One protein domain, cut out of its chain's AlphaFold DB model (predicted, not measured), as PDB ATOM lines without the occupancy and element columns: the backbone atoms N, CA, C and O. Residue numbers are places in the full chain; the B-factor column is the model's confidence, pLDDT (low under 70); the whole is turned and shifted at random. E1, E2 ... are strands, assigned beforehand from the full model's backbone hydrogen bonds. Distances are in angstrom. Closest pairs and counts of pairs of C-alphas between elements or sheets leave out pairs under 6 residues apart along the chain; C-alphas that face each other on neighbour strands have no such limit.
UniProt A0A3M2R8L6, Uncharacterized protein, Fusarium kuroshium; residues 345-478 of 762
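Overview. This is residues 345 to 478 of the 762 residues of an uncharacterized protein of Fusarium kuroshium (UniProt A0A3M2R8L6). A long, twisted hairpin of E8 and E9 runs the length of the domain, with E5 along part of E8; its turn end, round residues 454 to 461, sticks out as an arm. Beside the other end of the hairpin lies a loose body of long loops and two small three-stranded sheets, E1 - E3 - E2 and, farther out, E4 - E6 - E7. The printed part has 134 residues, with no named helix and nine named strands, E1 to E9 in order along the chain; its three sheets, the third in the order E5 - E8 - E9, are all antiparallel. The class is all strand, though 66 residues, under half, are in named strands. The whole is loose, with a radius of gyration of the C-alphas of 17.6 A, and elongated, spanning 62 by 32 by 22 A.

Along the chain. E8, residues 439 to 456, is 54.3 A long and begins at C-alpha 439 (141.887, 151.731, 152.835). E9, residues 459 to 477, is 52.9 A long and ends at C-alpha 477 (142.626, 149.213, 148.927). E5, residues 406 to 411, is 16.5 A long. E1, residues 345 to 348, begins at C-alpha 345 (159.161, 149.489, 139.918). E2 is residues 361 to 365, 14.0 A, and E3 is residues 380 to 384, 13.3 A. The short strands E4, residues 388 to 390, E6, residues 420 to 422, and E7, residues 428 to 430, have three residues each.

Arrangement. E8 and E9 form a hairpin, antiparallel at 169 degrees, with N 446 and O 470 2.9 A apart, within hydrogen-bond range. E9 bends by 55 degrees at residue 464. The edge strand E5 is antiparallel to E8, with N 407 and O 447 at 2.8 A. In the sheet E1 - E3 - E2, E3 is the inner strand, with N 346 of E1 and O 382 of E3 at 2.8 A, and N 364 of E2 and O 381 of E3 at 2.8 A, both within hydrogen-bond range; E2 and E3 form a hairpin. Residues 356 to 357 pair antiparallel with residues 362 to 363 of E2. In the sheet E4 - E6 - E7, E6 is the inner strand, with N 390 of E4 and O 420 of E6 at 2.9 A, within hydrogen-bond range; E6 and E7 form a hairpin, with N 421 and O 429 at 2.9 A. The closest C-alphas of E2 and E7, those of Phe 362 and Pro 428, are 6.9 A apart. E1 and E8 are apart.

Size, cuts and confidence. The C-alphas of Thr 435 and Ala 457, the two farthest apart, are separated by 65.0 A. The printed part has no cut. The links E1 to E2, E2 to E3 and E4 to E5 are long, with 12, 14 and 15 residues. The mean pLDDT of the printed part is 80.5; 19 residues are under 70, among them residues 400 to 406 and 457 to 461.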
ATOM      1  N   ILE A 345     159.735 148.178 140.247       85.19
ATOM      2  CA  ILE A 345     159.161 149.489 139.918       85.19
ATOM      3  C   ILE A 345     160.261 150.553 139.965       85.19
ATOM      4  O   ILE A 345     160.938 150.683 140.979       85.19
ATOM      5  N   ALA A 346     160.399 151.353 138.912       85.38
ATOM      6  CA  ALA A 346     161.184 152.584 138.888       85.38
ATOM      7  C   ALA A 346     160.271 153.825 138.914       85.38
ATOM      8  O   ALA A 346     159.112 153.792 138.495       85.38
ATOM      9  N   THR A 347     160.793 154.949 139.394       84.44
ATOM     10  CA  THR A 347     160.099 156.247 139.420       84.44
ATOM     11  C   THR A 347     160.040 156.915 138.049       84.44
ATOM     12  O   THR A 347     161.037 156.899 137.327       84.44
ATOM     13  N   VAL A 348     158.932 157.593 137.733       82.94
ATOM     14  CA  VAL A 348     158.792 158.429 136.528       82.94
ATOM     15  C   VAL A 348     158.442 159.867 136.920       82.94
ATOM     16  O   VAL A 348     157.533 160.114 137.715       82.94
ATOM     17  N   THR A 349     159.189 160.826 136.366       80.88
ATOM     18  CA  THR A 349     159.045 162.267 136.647       80.88
ATOM     19  C   THR A 349     158.177 163.010 135.631       80.88
ATOM     20  O   THR A 349     157.772 164.146 135.871       80.88
ATOM     21  N   THR A 350     157.846 162.380 134.503       80.44
ATOM     22  CA  THR A 350     156.879 162.891 133.526       80.44
ATOM     23  C   THR A 350     155.448 162.559 133.955       80.44
ATOM     24  O   THR A 350     155.195 161.544 134.601       80.44
ATOM     25  N   ASN A 351     154.488 163.430 133.621       82.81
ATOM     26  CA  ASN A 351     153.087 163.225 133.992       82.81
ATOM     27  C   ASN A 351     152.450 162.104 133.161       82.81
ATOM     28  O   ASN A 351     152.283 162.242 131.949       82.81
ATOM     29  N   VAL A 352     152.061 161.026 133.837       85.19
ATOM     30  CA  VAL A 352     151.379 159.873 133.252       85.19
ATOM     31  C   VAL A 352     149.898 159.978 133.603       85.19
ATOM     32  O   VAL A 352     149.537 160.004 134.773       85.19
ATOM     33  N   THR A 353     149.029 160.049 132.591       85.00
ATOM     34  CA  THR A 353     147.569 160.174 132.789       85.00
ATOM     35  C   THR A 353     146.836 158.836 132.676       85.00
ATOM     36  O   THR A 353     145.872 158.603 133.398       85.00
ATOM     37  N   GLU A 354     147.302 157.938 131.807       83.75
ATOM     38  CA  GLU A 354     146.737 156.600 131.593       83.75
ATOM     39  C   GLU A 354     147.873 155.568 131.475       83.75
ATOM     40  O   GLU A 354     148.952 155.922 130.988       83.75
ATOM     41  N   PRO A 355     147.671 154.300 131.888       86.69
ATOM     42  CA  PRO A 355     148.688 153.266 131.740       86.69
ATOM     43  C   PRO A 355     149.034 152.960 130.276       86.69
ATOM     44  O   PRO A 355     148.146 152.691 129.464       86.69
ATOM     45  N   HIS A 356     150.324 152.920 129.939       85.56
ATOM     46  CA  HIS A 356     150.799 152.623 128.581       85.56
ATOM     47  C   HIS A 356     152.039 151.710 128.584       85.56
ATOM     48  O   HIS A 356     152.787 151.692 129.559       85.56
ATOM     49  N   PRO A 357     152.280 150.934 127.511       87.56
ATOM     50  CA  PRO A 357     153.497 150.134 127.386       87.56
ATOM     51  C   PRO A 357     154.752 150.994 127.180       87.56
ATOM     52  O   PRO A 357     154.674 152.107 126.653       87.56
ATOM     53  N   GLU A 358     155.902 150.415 127.516       84.06
ATOM     54  CA  GLU A 358     157.246 150.790 127.054       84.06
ATOM     55  C   GLU A 358     157.975 149.535 126.514       84.06
ATOM     56  O   GLU A 358     157.349 148.487 126.329       84.06
ATOM     57  N   ASP A 359     159.268 149.630 126.187       80.56
ATOM     58  CA  ASP A 359     160.035 148.544 125.545       80.56
ATOM     59  C   ASP A 359     160.367 147.372 126.496       80.56
ATOM     60  O   ASP A 359     160.427 146.217 126.075       80.56
ATOM     61  N   ASP A 360     160.527 147.654 127.785       82.62
ATOM     62  CA  ASP A 360     160.956 146.762 128.876       82.62
ATOM     63  C   ASP A 360     159.885 146.570 129.971       82.62
ATOM     64  O   ASP A 360     160.117 145.895 130.975       82.62
ATOM     65  N   GLY A 361     158.699 147.156 129.791       88.00
ATOM     66  CA  GLY A 361     157.618 147.075 130.765       88.00
ATOM     67  C   GLY A 361     156.446 147.988 130.431       88.00
ATOM     68  O   GLY A 361     156.061 148.135 129.269       88.00
ATOM     69  N   PHE A 362     155.863 148.603 131.455       90.44
ATOM     70  CA  PHE A 362     154.739 149.526 131.319       90.44
ATOM     71  C   PHE A 362     154.794 150.652 132.346       90.44
ATOM     72  O   PHE A 362     155.341 150.494 133.434       90.44
ATOM     73  N   VAL A 363     154.187 151.783 132.015       91.06
ATOM     74  CA  VAL A 363     154.096 152.951 132.891       91.06
ATOM     75  C   VAL A 363     152.667 153.089 133.410       91.06
ATOM     76  O   VAL A 363     151.708 152.784 132.699       91.06
ATOM     77  N   ILE A 364     152.528 153.519 134.662       91.38
ATOM     78  CA  ILE A 364     151.264 153.743 135.372       91.38
ATOM     79  C   ILE A 364     151.226 155.144 136.004       91.38
ATOM     80  O   ILE A 364     152.275 155.676 136.384       91.38
ATOM     81  N   PRO A 365     150.033 155.753 136.136       91.25
ATOM     82  CA  PRO A 365     149.879 157.059 136.765       91.25
ATOM     83  C   PRO A 365     150.103 156.979 138.284       91.25
ATOM     84  O   PRO A 365     149.916 155.932 138.903       91.25
ATOM     85  N   CYS A 366     150.478 158.099 138.906       88.94
ATOM     86  CA  CYS A 366     150.770 158.154 140.344       88.94
ATOM     87  C   CYS A 366     149.522 158.073 141.255       88.94
ATOM     88  O   CYS A 366     149.658 157.949 142.468       88.94
ATOM     89  N   ASN A 367     148.306 158.141 140.703       88.50
ATOM     90  CA  ASN A 367     147.042 158.306 141.434       88.50
ATOM     91  C   ASN A 367     146.090 157.089 141.352       88.50
ATOM     92  O   ASN A 367     144.870 157.258 141.351       88.50
ATOM     93  N   LEU A 368     146.621 155.865 141.285       88.62
ATOM     94  CA  LEU A 368     145.825 154.629 141.208       88.62
ATOM     95  C   LEU A 368     145.034 154.341 142.497       88.62
ATOM     96  O   LEU A 368     145.536 154.564 143.594       88.62
ATOM     97  N   TRP A 369     143.842 153.743 142.380       86.38
ATOM     98  CA  TRP A 369     142.972 153.409 143.528       86.38
ATOM     99  C   TRP A 369     143.604 152.433 144.541       86.38
ATOM    100  O   TRP A 369     143.272 152.445 145.724       86.38
ATOM    101  N   PHE A 370     144.551 151.605 144.094       85.44
ATOM    102  CA  PHE A 370     145.305 150.664 144.930       85.44
ATOM    103  C   PHE A 370     146.730 151.130 145.274       85.44
ATOM    104  O   PHE A 370     147.408 150.477 146.064       85.44
ATOM    105  N   PHE A 371     147.208 152.224 144.673       84.81
ATOM    106  CA  PHE A 371     148.572 152.724 144.863       84.81
ATOM    107  C   PHE A 371     148.644 154.224 144.547       84.81
ATOM    108  O   PHE A 371     149.224 154.654 143.548       84.81
ATOM    109  N   ASN A 372     147.990 155.025 145.384       85.25
ATOM    110  CA  ASN A 372     147.922 156.473 145.243       85.25
ATOM    111  C   ASN A 372     149.094 157.120 145.989       85.25
ATOM    112  O   ASN A 372     149.149 157.077 147.220       85.25
ATOM    113  N   ILE A 373     150.043 157.669 145.234       79.44
ATOM    114  CA  ILE A 373     151.258 158.327 145.715       79.44
ATOM    115  C   ILE A 373     151.816 159.264 144.629       79.44
ATOM    116  O   ILE A 373     152.650 158.882 143.811       79.44
ATOM    117  N   CYS A 374     151.388 160.526 144.661       79.06
ATOM    118  CA  CYS A 374     151.969 161.620 143.876       79.06
ATOM    119  C   CYS A 374     152.772 162.542 144.816       79.06
ATOM    120  O   CYS A 374     152.235 163.522 145.335       79.06
ATOM    121  N   ILE A 375     154.034 162.196 145.104       73.56
ATOM    122  CA  ILE A 375     154.906 162.929 146.045       73.56
ATOM    123  C   ILE A 375     156.065 163.588 145.295       73.56
ATOM    124  O   ILE A 375     156.847 162.910 144.629       73.56
ATOM    125  N   GLY A 376     156.235 164.901 145.477       65.69
ATOM    126  CA  GLY A 376     157.380 165.639 144.940       65.69
ATOM    127  C   GLY A 376     157.495 165.496 143.413       65.69
ATOM    128  O   GLY A 376     156.496 165.702 142.723       65.69
ATOM    129  N   PRO A 377     158.672 165.145 142.862       69.06
ATOM    130  CA  PRO A 377     158.855 164.989 141.418       69.06
ATOM    131  C   PRO A 377     158.217 163.710 140.842       69.06
ATOM    132  O   PRO A 377     158.341 163.482 139.643       69.06
ATOM    133  N   LEU A 378     157.569 162.858 141.647       79.62
ATOM    134  CA  LEU A 378     156.989 161.593 141.184       79.62
ATOM    135  C   LEU A 378     155.597 161.814 140.578       79.62
ATOM    136  O   LEU A 378     154.617 161.999 141.301       79.62
ATOM    137  N   LEU A 379     155.516 161.764 139.245       83.00
ATOM    138  CA  LEU A 379     154.275 161.941 138.478       83.00
ATOM    139  C   LEU A 379     153.802 160.651 137.775       83.00
ATOM    140  O   LEU A 379     152.738 160.629 137.153       83.00
ATOM    141  N   GLY A 380     154.552 159.558 137.927       88.25
ATOM    142  CA  GLY A 380     154.182 158.211 137.505       88.25
ATOM    143  C   GLY A 380     155.162 157.155 138.021       88.25
ATOM    144  O   GLY A 380     156.144 157.462 138.702       88.25
ATOM    145  N   TRP A 381     154.913 155.901 137.653       88.06
ATOM    146  CA  TRP A 381     155.781 154.765 137.965       88.06
ATOM    147  C   TRP A 381     155.952 153.872 136.738       88.06
ATOM    148  O   TRP A 381     154.997 153.649 136.000       88.06
ATOM    149  N   LYS A 382     157.147 153.322 136.538       89.38
ATOM    150  CA  LYS A 382     157.461 152.352 135.488       89.38
ATOM    151  C   LYS A 382     157.646 150.977 136.114       89.38
ATOM    152  O   LYS A 382     158.526 150.801 136.946       89.38
ATOM    153  N   VAL A 383     156.844 150.004 135.708       89.62
ATOM    154  CA  VAL A 383     156.927 148.611 136.151       89.62
ATOM    155  C   VAL A 383     157.617 147.802 135.060       89.62
ATOM    156  O   VAL A 383     157.098 147.687 133.949       89.62
ATOM    157  N   ILE A 384     158.783 147.248 135.373       88.06
ATOM    158  CA  ILE A 384     159.576 146.404 134.471       88.06
ATOM    159  C   ILE A 384     159.273 144.943 134.798       88.06
ATOM    160  O   ILE A 384     159.221 144.567 135.971       88.06
ATOM    161  N   GLY A 385     159.006 144.120 133.777       85.38
ATOM    162  CA  GLY A 385     158.665 142.719 134.019       85.38
ATOM    163  C   GLY A 385     157.983 141.929 132.904       85.38
ATOM    164  O   GLY A 385     157.577 142.478 131.882       85.38
ATOM    165  N   PRO A 386     157.813 140.609 133.113       84.81
ATOM    166  CA  PRO A 386     157.286 139.705 132.100       84.81
ATOM    167  C   PRO A 386     155.771 139.879 131.861       84.81
ATOM    168  O   PRO A 386     154.995 140.012 132.816       84.81
ATOM    169  N   PRO A 387     155.310 139.775 130.596       86.56
ATOM    170  CA  PRO A 387     153.894 139.623 130.269       86.56
ATOM    171  C   PRO A 387     153.273 138.379 130.920       86.56
ATOM    172  O   PRO A 387     153.843 137.288 130.870       86.56
ATOM    173  N   GLY A 388     152.078 138.526 131.490       88.50
ATOM    174  CA  GLY A 388     151.405 137.473 132.252       88.50
ATOM    175  C   GLY A 388     150.231 137.993 133.081       88.50
ATOM    176  O   GLY A 388     149.944 139.189 133.084       88.50
ATOM    177  N   ILE A 389     149.551 137.081 133.780       89.19
ATOM    178  CA  ILE A 389     148.624 137.427 134.864       89.19
ATOM    179  C   ILE A 389     149.449 137.461 136.148       89.19
ATOM    180  O   ILE A 389     150.103 136.471 136.478       89.19
ATOM    181  N   HIS A 390     149.415 138.587 136.849       88.62
ATOM    182  CA  HIS A 390     150.087 138.792 138.126       88.62
ATOM    183  C   HIS A 390     149.019 138.806 139.232       88.62
ATOM    184  O   HIS A 390     148.101 139.628 139.158       88.62
ATOM    185  N   PRO A 391     149.074 137.879 140.210       87.94
ATOM    186  CA  PRO A 391     148.052 137.755 141.247       87.94
ATOM    187  C   PRO A 391     148.104 138.923 142.251       87.94
ATOM    188  O   PRO A 391     149.120 139.621 142.315       87.94
ATOM    189  N   PRO A 392     147.057 139.108 143.081       87.62
ATOM    190  CA  PRO A 392     147.089 140.075 144.173       87.62
ATOM    191  C   PRO A 392     148.262 139.809 145.126       87.62
ATOM    192  O   PRO A 392     148.582 138.654 145.417       87.62
ATOM    193  N   GLY A 393     148.896 140.866 145.635       86.44
ATOM    194  CA  GLY A 393     150.087 140.727 146.476       86.44
ATOM    195  C   GLY A 393     150.733 142.057 146.876       86.44
ATOM    196  O   GLY A 393     150.150 143.119 146.658       86.44
ATOM    197  N   PRO A 394     151.931 142.039 147.489       84.06
ATOM    198  CA  PRO A 394     152.709 143.259 147.687       84.06
ATOM    199  C   PRO A 394     153.112 143.872 146.330       84.06
ATOM    200  O   PRO A 394     153.245 143.134 145.350       84.06
ATOM    201  N   PRO A 395     153.348 145.195 146.255       84.00
ATOM    202  CA  PRO A 395     153.920 145.803 145.059       84.00
ATOM    203  C   PRO A 395     155.290 145.187 144.720       84.00
ATOM    204  O   PRO A 395     156.026 144.805 145.639       84.00
ATOM    205  N   PRO A 396     155.668 145.128 143.427       84.94
ATOM    206  CA  PRO A 396     157.037 144.820 143.029       84.94
ATOM    207  C   PRO A 396     158.057 145.731 143.726       84.94
ATOM    208  O   PRO A 396     157.764 146.881 144.061       84.94
ATOM    209  N   SER A 397     159.268 145.212 143.934       81.81
ATOM    210  CA  SER A 397     160.354 145.925 144.616       81.81
ATOM    211  C   SER A 397     160.598 147.292 143.978       81.81
ATOM    212  O   SER A 397     160.803 147.372 142.770       81.81
ATOM    213  N   ILE A 398     160.616 148.369 144.765       81.12
ATOM    214  CA  ILE A 398     160.983 149.687 144.236       81.12
ATOM    215  C   ILE A 398     162.501 149.704 144.024       81.12
ATOM    216  O   ILE A 398     163.269 149.584 144.978       81.12
ATOM    217  N   SER A 399     162.923 149.835 142.769       73.25
ATOM    218  CA  SER A 399     164.319 149.964 142.365       73.25
ATOM    219  C   SER A 399     164.622 151.409 141.998       73.25
ATOM    220  O   SER A 399     163.834 152.094 141.343       73.25
ATOM    221  N   ILE A 400     165.791 151.870 142.422       67.00
ATOM    222  CA  ILE A 400     166.249 153.241 142.233       67.00
ATOM    223  C   ILE A 400     167.347 153.218 141.165       67.00
ATOM    224  O   ILE A 400     168.342 152.513 141.358       67.00
ATOM    225  N   PRO A 401     167.220 153.968 140.054       55.69
ATOM    226  CA  PRO A 401     168.268 154.020 139.042       55.69
ATOM    227  C   PRO A 401     169.551 154.634 139.639       55.69
ATOM    228  O   PRO A 401     169.523 155.780 140.107       55.69
ATOM    229  N   PRO A 402     170.688 153.908 139.648       41.66
ATOM    230  CA  PRO A 402     171.909 154.377 140.292       41.66
ATOM    231  C   PRO A 402     172.471 155.599 139.557       41.66
ATOM    232  O   PRO A 402     172.922 155.502 138.419       41.66
ATOM    233  N   GLY A 403     172.447 156.750 140.233       49.38
ATOM    234  CA  GLY A 403     172.925 158.038 139.716       49.38
ATOM    235  C   GLY A 403     171.927 159.192 139.855       49.38
ATOM    236  O   GLY A 403     172.344 160.342 139.820       49.38
ATOM    237  N   GLY A 404     170.636 158.916 140.073       58.34
ATOM    238  CA  GLY A 404     169.582 159.945 140.082       58.34
ATOM    239  C   GLY A 404     169.481 160.840 141.328       58.34
ATOM    240  O   GLY A 404     168.539 161.617 141.413       58.34
ATOM    241  N   GLY A 405     170.365 160.705 142.325       63.66
ATOM    242  CA  GLY A 405     170.351 161.512 143.565       63.66
ATOM    243  C   GLY A 405     169.155 161.298 144.512       63.66
ATOM    244  O   GLY A 405     169.143 161.855 145.608       63.66
ATOM    245  N   ILE A 406     168.170 160.488 144.113       67.69
ATOM    246  CA  ILE A 406     166.940 160.189 144.854       67.69
ATOM    247  C   ILE A 406     167.096 158.874 145.628       67.69
ATOM    248  O   ILE A 406     167.420 157.847 145.042       67.69
ATOM    249  N   GLU A 407     166.800 158.884 146.924       75.75
ATOM    250  CA  GLU A 407     166.675 157.709 147.793       75.75
ATOM    251  C   GLU A 407     165.203 157.532 148.217       75.75
ATOM    252  O   GLU A 407     164.525 158.511 148.531       75.75
ATOM    253  N   ILE A 408     164.689 156.298 148.229       76.31
ATOM    254  CA  ILE A 408     163.284 155.989 148.542       76.31
ATOM    255  C   ILE A 408     163.221 155.079 149.766       76.31
ATOM    256  O   ILE A 408     163.714 153.954 149.733       76.31
ATOM    257  N   ASN A 409     162.568 155.551 150.828       80.19
ATOM    258  CA  ASN A 409     162.413 154.827 152.089       80.19
ATOM    259  C   ASN A 409     160.936 154.674 152.467       80.19
ATOM    260  O   ASN A 409     160.224 155.663 152.632       80.19
ATOM    261  N   THR A 410     160.480 153.437 152.666       82.00
ATOM    262  CA  THR A 410     159.104 153.117 153.082       82.00
ATOM    263  C   THR A 410     159.026 152.838 154.582       82.00
ATOM    264  O   THR A 410     159.718 151.947 155.080       82.00
ATOM    265  N   LYS A 411     158.142 153.531 155.307       80.00
ATOM    266  CA  LYS A 411     157.796 153.212 156.698       80.00
ATOM    267  C   LYS A 411     156.477 152.435 156.722       80.00
ATOM    268  O   LYS A 411     155.411 152.978 156.431       80.00
ATOM    269  N   GLY A 412     156.568 151.164 157.108       79.56
ATOM    270  CA  GLY A 412     155.453 150.216 157.071       79.56
ATOM    271  C   GLY A 412     155.345 149.457 155.738       79.56
ATOM    272  O   GLY A 412     156.036 149.796 154.776       79.56
ATOM    273  N   PRO A 413     154.524 148.392 155.684       82.38
ATOM    274  CA  PRO A 413     154.263 147.659 154.450       82.38
ATOM    275  C   PRO A 413     153.418 148.515 153.502       82.38
ATOM    276  O   PRO A 413     152.399 149.063 153.912       82.38
ATOM    277  N   LEU A 414     153.826 148.612 152.236       86.06
ATOM    278  CA  LEU A 414     153.047 149.298 151.204       86.06
ATOM    279  C   LEU A 414     151.679 148.614 150.984       86.06
ATOM    280  O   LEU A 414     151.613 147.383 151.074       86.06
ATOM    281  N   PRO A 415     150.616 149.372 150.637       87.62
ATOM    282  CA  PRO A 415     149.332 148.805 150.239       87.62
ATOM    283  C   PRO A 415     149.476 147.797 149.096       87.62
ATOM    284  O   PRO A 415     150.293 147.962 148.185       87.62
ATOM    285  N   ARG A 416     148.681 146.732 149.170       88.31
ATOM    286  CA  ARG A 416     148.732 145.598 148.243       88.31
ATOM    287  C   ARG A 416     148.155 145.956 146.873       88.31
ATOM    288  O   ARG A 416     147.172 146.683 146.766       88.31
ATOM    289  N   TRP A 417     148.748 145.397 145.825       90.06
ATOM    290  CA  TRP A 417     148.261 145.514 144.454       90.06
ATOM    291  C   TRP A 417     147.214 144.425 144.155       90.06
ATOM    292  O   TRP A 417     147.362 143.299 144.640       90.06
ATOM    293  N   PRO A 418     146.161 144.733 143.370       90.56
ATOM    294  CA  PRO A 418     145.141 143.775 142.941       90.56
ATOM    295  C   PRO A 418     145.693 142.812 141.882       90.56
ATOM    296  O   PRO A 418     146.849 142.913 141.483       90.56
ATOM    297  N   GLU A 419     144.853 141.914 141.361       89.25
ATOM    298  CA  GLU A 419     145.197 141.183 140.137       89.25
ATOM    299  C   GLU A 419     145.263 142.150 138.941       89.25
ATOM    300  O   GLU A 419     144.362 142.981 138.739       89.25
ATOM    301  N   TYR A 420     146.317 142.018 138.133       90.31
ATOM    302  CA  TYR A 420     146.471 142.697 136.847       90.31
ATOM    303  C   TYR A 420     147.066 141.764 135.793       90.31
ATOM    304  O   TYR A 420     147.838 140.848 136.076       90.31
ATOM    305  N   THR A 421     146.707 142.005 134.536       90.50
ATOM    306  CA  THR A 421     147.223 141.262 133.384       90.50
ATOM    307  C   THR A 421     148.067 142.177 132.513       90.50
ATOM    308  O   THR A 421     147.562 143.153 131.964       90.50
ATOM    309  N   VAL A 422     149.339 141.834 132.326       89.75
ATOM    310  CA  VAL A 422     150.230 142.468 131.349       89.75
ATOM    311  C   VAL A 422     150.077 141.718 130.029       89.75
ATOM    312  O   VAL A 422     150.543 140.586 129.880       89.75
ATOM    313  N   GLY A 423     149.374 142.321 129.069       84.81
ATOM    314  CA  GLY A 423     149.084 141.684 127.785       84.81
ATOM    315  C   GLY A 423     150.321 141.530 126.880       84.81
ATOM    316  O   GLY A 423     151.338 142.185 127.104       84.81
ATOM    317  N   PRO A 424     150.243 140.763 125.770       79.62
ATOM    318  CA  PRO A 424     151.365 140.542 124.835       79.62
ATOM    319  C   PRO A 424     151.906 141.783 124.093       79.62
ATOM    320  O   PRO A 424     152.741 141.648 123.203       79.62
ATOM    321  N   LYS A 425     151.397 142.978 124.410       79.06
ATOM    322  CA  LYS A 425     151.871 144.291 123.939       79.06
ATOM    323  C   LYS A 425     152.408 145.166 125.084       79.06
ATOM    324  O   LYS A 425     152.469 146.376 124.930       79.06
ATOM    325  N   GLN A 426     152.680 144.566 126.244       80.69
ATOM    326  CA  GLN A 426     153.015 145.239 127.509       80.69
ATOM    327  C   GLN A 426     151.945 146.239 127.989       80.69
ATOM    328  O   GLN A 426     152.201 147.078 128.834       80.69
ATOM    329  N   THR A 427     150.715 146.156 127.475       84.31
ATOM    330  CA  THR A 427     149.592 146.960 127.976       84.31
ATOM    331  C   THR A 427     149.061 146.318 129.261       84.31
ATOM    332  O   THR A 427     148.662 145.148 129.198       84.31
ATOM    333  N   PRO A 428     149.052 147.022 130.406       87.31
ATOM    334  CA  PRO A 428     148.511 146.495 131.650       87.31
ATOM    335  C   PRO A 428     146.988 146.678 131.704       87.31
ATOM    336  O   PRO A 428     146.457 147.720 131.323       87.31
ATOM    337  N   THR A 429     146.289 145.678 132.232       88.88
ATOM    338  CA  THR A 429     144.867 145.749 132.582       88.88
ATOM    339  C   THR A 429     144.725 145.450 134.067       88.88
ATOM    340  O   THR A 429     145.039 144.339 134.492       88.88
ATOM    341  N   PHE A 430     144.253 146.423 134.842       87.75
ATOM    342  CA  PHE A 430     143.987 146.276 136.275       87.75
ATOM    343  C   PHE A 430     142.542 145.838 136.526       87.75
ATOM    344  O   PHE A 430     141.668 146.033 135.680       87.75
ATOM    345  N   SER A 431     142.293 145.273 137.705       85.31
ATOM    346  CA  SER A 431     140.934 145.102 138.226       85.31
ATOM    347  C   SER A 431     140.229 146.462 138.406       85.31
ATOM    348  O   SER A 431     140.884 147.483 138.636       85.31
ATOM    349  N   GLU A 432     138.896 146.483 138.314       83.06
ATOM    350  CA  GLU A 432     138.088 147.667 138.651       83.06
ATOM    351  C   GLU A 432     138.105 147.937 140.170       83.06
ATOM    352  O   GLU A 432     138.309 147.022 140.971       83.06
ATOM    353  N   GLU A 433     137.896 149.196 140.566       83.56
ATOM    354  CA  GLU A 433     137.880 149.615 141.973       83.56
ATOM    355  C   GLU A 433     136.686 148.989 142.734       83.56
ATOM    356  O   GLU A 433     135.541 149.109 142.281       83.56
ATOM    357  N   PRO A 434     136.903 148.326 143.889       82.62
ATOM    358  CA  PRO A 434     135.822 147.754 144.687       82.62
ATOM    359  C   PRO A 434     134.848 148.818 145.208       82.62
ATOM    360  O   PRO A 434     135.255 149.804 145.814       82.62
ATOM    361  N   THR A 435     133.540 148.571 145.075       80.56
ATOM    362  CA  THR A 435     132.487 149.492 145.562       80.56
ATOM    363  C   THR A 435     132.477 149.687 147.081       80.56
ATOM    364  O   THR A 435     131.896 150.652 147.568       80.56
ATOM    365  N   GLU A 436     133.084 148.763 147.824       80.50
ATOM    366  CA  GLU A 436     133.393 148.889 149.247       80.50
ATOM    367  C   GLU A 436     134.857 148.467 149.433       80.50
ATOM    368  O   GLU A 436     135.229 147.346 149.085       80.50
ATOM    369  N   CYS A 437     135.694 149.369 149.948       79.81
ATOM    370  CA  CYS A 437     137.133 149.170 150.120       79.81
ATOM    371  C   CYS A 437     137.569 149.644 151.516       79.81
ATOM    372  O   CYS A 437     137.240 150.750 151.943       79.81
ATOM    373  N   GLU A 438     138.324 148.804 152.228       83.25
ATOM    374  CA  GLU A 438     139.051 149.203 153.435       83.25
ATOM    375  C   GLU A 438     140.406 149.777 152.995       83.25
ATOM    376  O   GLU A 438     141.216 149.069 152.396       83.25
ATOM    377  N   THR A 439     140.639 151.068 153.234       84.38
ATOM    378  CA  THR A 439     141.887 151.731 152.835       84.38
ATOM    379  C   THR A 439     143.019 151.375 153.796       84.38
ATOM    380  O   THR A 439     142.960 151.703 154.983       84.38
ATOM    381  N   GLU A 440     144.079 150.763 153.276       84.31
ATOM    382  CA  GLU A 440     145.370 150.646 153.951       84.31
ATOM    383  C   GLU A 440     146.279 151.811 153.538       84.31
ATOM    384  O   GLU A 440     146.168 152.363 152.437       84.31
ATOM    385  N   SER A 441     147.177 152.211 154.437       86.38
ATOM    386  CA  SER A 441     148.122 153.294 154.184       86.38
ATOM    387  C   SER A 441     149.517 153.014 154.733       86.38
ATOM    388  O   SER A 441     149.694 152.356 155.759       86.38
ATOM    389  N   ALA A 442     150.514 153.544 154.029       87.31
ATOM    390  CA  ALA A 442     151.927 153.503 154.395       87.31
ATOM    391  C   ALA A 442     152.557 154.879 154.165       87.31
ATOM    392  O   ALA A 442     152.014 155.688 153.416       87.31
ATOM    393  N   GLU A 443     153.711 155.155 154.765       87.31
ATOM    394  CA  GLU A 443     154.458 156.386 154.491       87.31
ATOM    395  C   GLU A 443     155.643 156.066 153.571       87.31
ATOM    396  O   GLU A 443     156.405 155.137 153.841       87.31
ATOM    397  N   LEU A 444     155.823 156.830 152.494       83.75
ATOM    398  CA  LEU A 444     156.994 156.738 151.622       83.75
ATOM    399  C   LEU A 444     157.693 158.098 151.583       83.75
ATOM    400  O   LEU A 444     157.072 159.129 151.327       83.75
ATOM    401  N   CYS A 445     158.990 158.083 151.870       82.88
ATOM    402  CA  CYS A 445     159.871 159.240 151.884       82.88
ATOM    403  C   CYS A 445     160.793 159.222 150.667       82.88
ATOM    404  O   CYS A 445     161.523 158.254 150.453       82.88
ATOM    405  N   VAL A 446     160.755 160.306 149.896       81.69
ATOM    406  CA  VAL A 446     161.610 160.567 148.737       81.69
ATOM    407  C   VAL A 446     162.670 161.578 149.165       81.69
ATOM    408  O   VAL A 446     162.360 162.749 149.386       81.69
ATOM    409  N   THR A 447     163.911 161.132 149.317       81.25
ATOM    410  CA  THR A 447     165.050 161.968 149.713       81.25
ATOM    411  C   THR A 447     165.879 162.316 148.488       81.25
ATOM    412  O   THR A 447     166.601 161.470 147.978       81.25
ATOM    413  N   SER A 448     165.798 163.560 148.021       75.69
ATOM    414  CA  SER A 448     166.695 164.077 146.984       75.69
ATOM    415  C   SER A 448     167.953 164.659 147.627       75.69
ATOM    416  O   SER A 448     167.848 165.427 148.584       75.69
ATOM    417  N   THR A 449     169.132 164.309 147.111       75.94
ATOM    418  CA  THR A 449     170.411 164.925 147.499       75.94
ATOM    419  C   THR A 449     171.018 165.668 146.317       75.94
ATOM    420  O   THR A 449     171.401 165.045 145.325       75.94
ATOM    421  N   SER A 450     171.155 166.989 146.434       74.56
ATOM    422  CA  SER A 450     171.921 167.807 145.491       74.56
ATOM    423  C   SER A 450     173.353 168.017 145.996       74.56
ATOM    424  O   SER A 450     173.637 167.949 147.195       74.56
ATOM    425  N   TYR A 451     174.284 168.262 145.072       77.12
ATOM    426  CA  TYR A 451     175.695 168.491 145.382       77.12
ATOM    427  C   TYR A 451     176.192 169.736 144.651       77.12
ATOM    428  O   TYR A 451     176.270 169.746 143.424       77.12
ATOM    429  N   SER A 452     176.601 170.761 145.396       62.66
ATOM    430  CA  SER A 452     177.358 171.874 144.824       62.66
ATOM    431  C   SER A 452     178.835 171.491 144.733       62.66
ATOM    432  O   SER A 452     179.460 171.070 145.712       62.66
ATOM    433  N   VAL A 453     179.403 171.614 143.536       73.56
ATOM    434  CA  VAL A 453     180.780 171.215 143.234       73.56
ATOM    435  C   VAL A 453     181.531 172.418 142.683       73.56
ATOM    436  O   VAL A 453     181.085 173.058 141.738       73.56
ATOM    437  N   THR A 454     182.681 172.729 143.273       65.62
ATOM    438  CA  THR A 454     183.629 173.721 142.755       65.62
ATOM    439  C   THR A 454     184.839 172.994 142.189       65.62
ATOM    440  O   THR A 454     185.410 172.118 142.842       65.62
ATOM    441  N   VAL A 455     185.222 173.342 140.961       66.50
ATOM    442  CA  VAL A 455     186.362 172.744 140.260       66.50
ATOM    443  C   VAL A 455     187.465 173.789 140.142       66.50
ATOM    444  O   VAL A 455     187.409 174.674 139.293       66.50
ATOM    445  N   ASP A 456     188.480 173.674 140.995       71.12
ATOM    446  CA  ASP A 456     189.753 174.360 140.786       71.12
ATOM    447  C   ASP A 456     190.588 173.595 139.748       71.12
ATOM    448  O   ASP A 456     190.422 172.389 139.562       71.12
ATOM    449  N   ALA A 457     191.552 174.271 139.116       63.62
ATOM    450  CA  ALA A 457     192.328 173.771 137.967       63.62
ATOM    451  C   ALA A 457     193.133 172.461 138.182       63.62
ATOM    452  O   ALA A 457     193.766 171.974 137.246       63.62
ATOM    453  N   THR A 458     193.132 171.893 139.390       63.16
ATOM    454  CA  THR A 458     193.672 170.557 139.705       63.16
ATOM    455  C   THR A 458     192.786 169.725 140.642       63.16
ATOM    456  O   THR A 458     193.174 168.606 140.978       63.16
ATOM    457  N   THR A 459     191.649 170.250 141.119       47.88
ATOM    458  CA  THR A 459     190.912 169.667 142.254       47.88
ATOM    459  C   THR A 459     189.407 169.928 142.169       47.88
ATOM    460  O   THR A 459     188.949 171.058 142.331       47.88
ATOM    461  N   THR A 460     188.628 168.858 142.018       65.50
ATOM    462  CA  THR A 460     187.170 168.866 142.200       65.50
ATOM    463  C   THR A 460     186.835 168.753 143.688       65.50
ATOM    464  O   THR A 460     187.213 167.768 144.321       65.50
ATOM    465  N   SER A 461     186.113 169.730 144.240       62.72
ATOM    466  CA  SER A 461     185.697 169.767 145.649       62.72
ATOM    467  C   SER A 461     184.181 169.936 145.766       62.72
ATOM    468  O   SER A 461     183.625 170.909 145.259       62.72
ATOM    469  N   THR A 462     183.499 169.031 146.469       71.75
ATOM    470  CA  THR A 462     182.104 169.248 146.894       71.75
ATOM    471  C   THR A 462     182.091 170.280 148.022       71.75
ATOM    472  O   THR A 462     182.762 170.077 149.032       71.75
ATOM    473  N   VAL A 463     181.366 171.388 147.851       64.38
ATOM    474  CA  VAL A 463     181.385 172.530 148.790       64.38
ATOM    475  C   VAL A 463     180.206 172.490 149.763       64.38
ATOM    476  O   VAL A 463     180.383 172.769 150.946       64.38
ATOM    477  N   ALA A 464     179.031 172.079 149.291       63.53
ATOM    478  CA  ALA A 464     177.858 171.777 150.108       63.53
ATOM    479  C   ALA A 464     177.017 170.673 149.448       63.53
ATOM    480  O   ALA A 464     177.042 170.516 148.224       63.53
ATOM    481  N   SER A 465     176.261 169.931 150.255       75.75
ATOM    482  CA  SER A 465     175.283 168.945 149.793       75.75
ATOM    483  C   SER A 465     173.979 169.122 150.560       75.75
ATOM    484  O   SER A 465     173.974 168.927 151.779       75.75
ATOM    485  N   ASP A 466     172.902 169.458 149.861       73.00
ATOM    486  CA  ASP A 466     171.588 169.668 150.461       73.00
ATOM    487  C   ASP A 466     170.737 168.405 150.310       73.00
ATOM    488  O   ASP A 466     170.717 167.768 149.256       73.00
ATOM    489  N   VAL A 467     170.053 168.019 151.389       78.75
ATOM    490  CA  VAL A 467     169.289 166.767 151.481       78.75
ATOM    491  C   VAL A 467     167.833 167.101 151.795       78.75
ATOM    492  O   VAL A 467     167.494 167.460 152.922       78.75
ATOM    493  N   ILE A 468     166.962 166.979 150.794       73.94
ATOM    494  CA  ILE A 468     165.535 167.300 150.888       73.94
ATOM    495  C   ILE A 468     164.745 165.993 150.939       73.94
ATOM    496  O   ILE A 468     164.550 165.338 149.916       73.94
ATOM    497  N   SER A 469     164.268 165.613 152.129       81.50
ATOM    498  CA  SER A 469     163.385 164.452 152.302       81.50
ATOM    499  C   SER A 469     161.919 164.872 152.332       81.50
ATOM    500  O   SER A 469     161.484 165.584 153.236       81.50
ATOM    501  N   THR A 470     161.157 164.428 151.333       81.69
ATOM    502  CA  THR A 470     159.715 164.659 151.218       81.69
ATOM    503  C   THR A 470     158.982 163.349 151.478       81.69
ATOM    504  O   THR A 470     159.009 162.444 150.647       81.69
ATOM    505  N   CYS A 471     158.330 163.241 152.634       84.00
ATOM    506  CA  CYS A 471     157.483 162.102 152.971       84.00
ATOM    507  C   CYS A 471     156.012 162.376 152.655       84.00
ATOM    508  O   CYS A 471     155.543 163.511 152.744       84.00
ATOM    509  N   GLY A 472     155.273 161.321 152.330       83.94
ATOM    510  CA  GLY A 472     153.835 161.379 152.101       83.94
ATOM    511  C   GLY A 472     153.189 160.001 152.170       83.94
ATOM    512  O   GLY A 472     153.862 158.969 152.193       83.94
ATOM    513  N   THR A 473     151.863 159.997 152.241       85.94
ATOM    514  CA  THR A 473     151.080 158.785 152.474       85.94
ATOM    515  C   THR A 473     150.752 158.086 151.157       85.94
ATOM    516  O   THR A 473     150.100 158.672 150.295       85.94
ATOM    517  N   VAL A 474     151.155 156.823 151.029       86.19
ATOM    518  CA  VAL A 474     150.609 155.893 150.038       86.19
ATOM    519  C   VAL A 474     149.245 155.437 150.529       86.19
ATOM    520  O   VAL A 474     149.147 154.947 151.656       86.19
ATOM    521  N   TYR A 475     148.221 155.537 149.690       86.50
ATOM    522  CA  TYR A 475     146.911 154.933 149.949       86.50
ATOM    523  C   TYR A 475     146.640 153.800 148.962       86.50
ATOM    524  O   TYR A 475     146.993 153.893 147.786       86.50
ATOM    525  N   GLY A 476     145.976 152.747 149.424       85.00
ATOM    526  CA  GLY A 476     145.485 151.687 148.555       85.00
ATOM    527  C   GLY A 476     144.411 150.846 149.224       85.00
ATOM    528  O   GLY A 476     144.264 150.844 150.446       85.00
ATOM    529  N   CYS A 477     143.637 150.128 148.420       82.88
ATOM    530  CA  CYS A 477     142.626 149.213 148.927       82.88
ATOM    531  C   CYS A 477     143.232 147.887 149.386       82.88
ATOM    532  O   CYS A 477     144.020 147.254 148.683       82.88
ATOM    533  N   LYS A 478     142.785 147.432 150.550       78.19
ATOM    534  CA  LYS A 478     143.091 146.123 151.116       78.19
ATOM    535  C   LYS A 478     142.522 145.002 150.247       78.19
ATOM    536  O   LYS A 478     141.315 144.762 150.246       78.19
TER     537      LYS A 478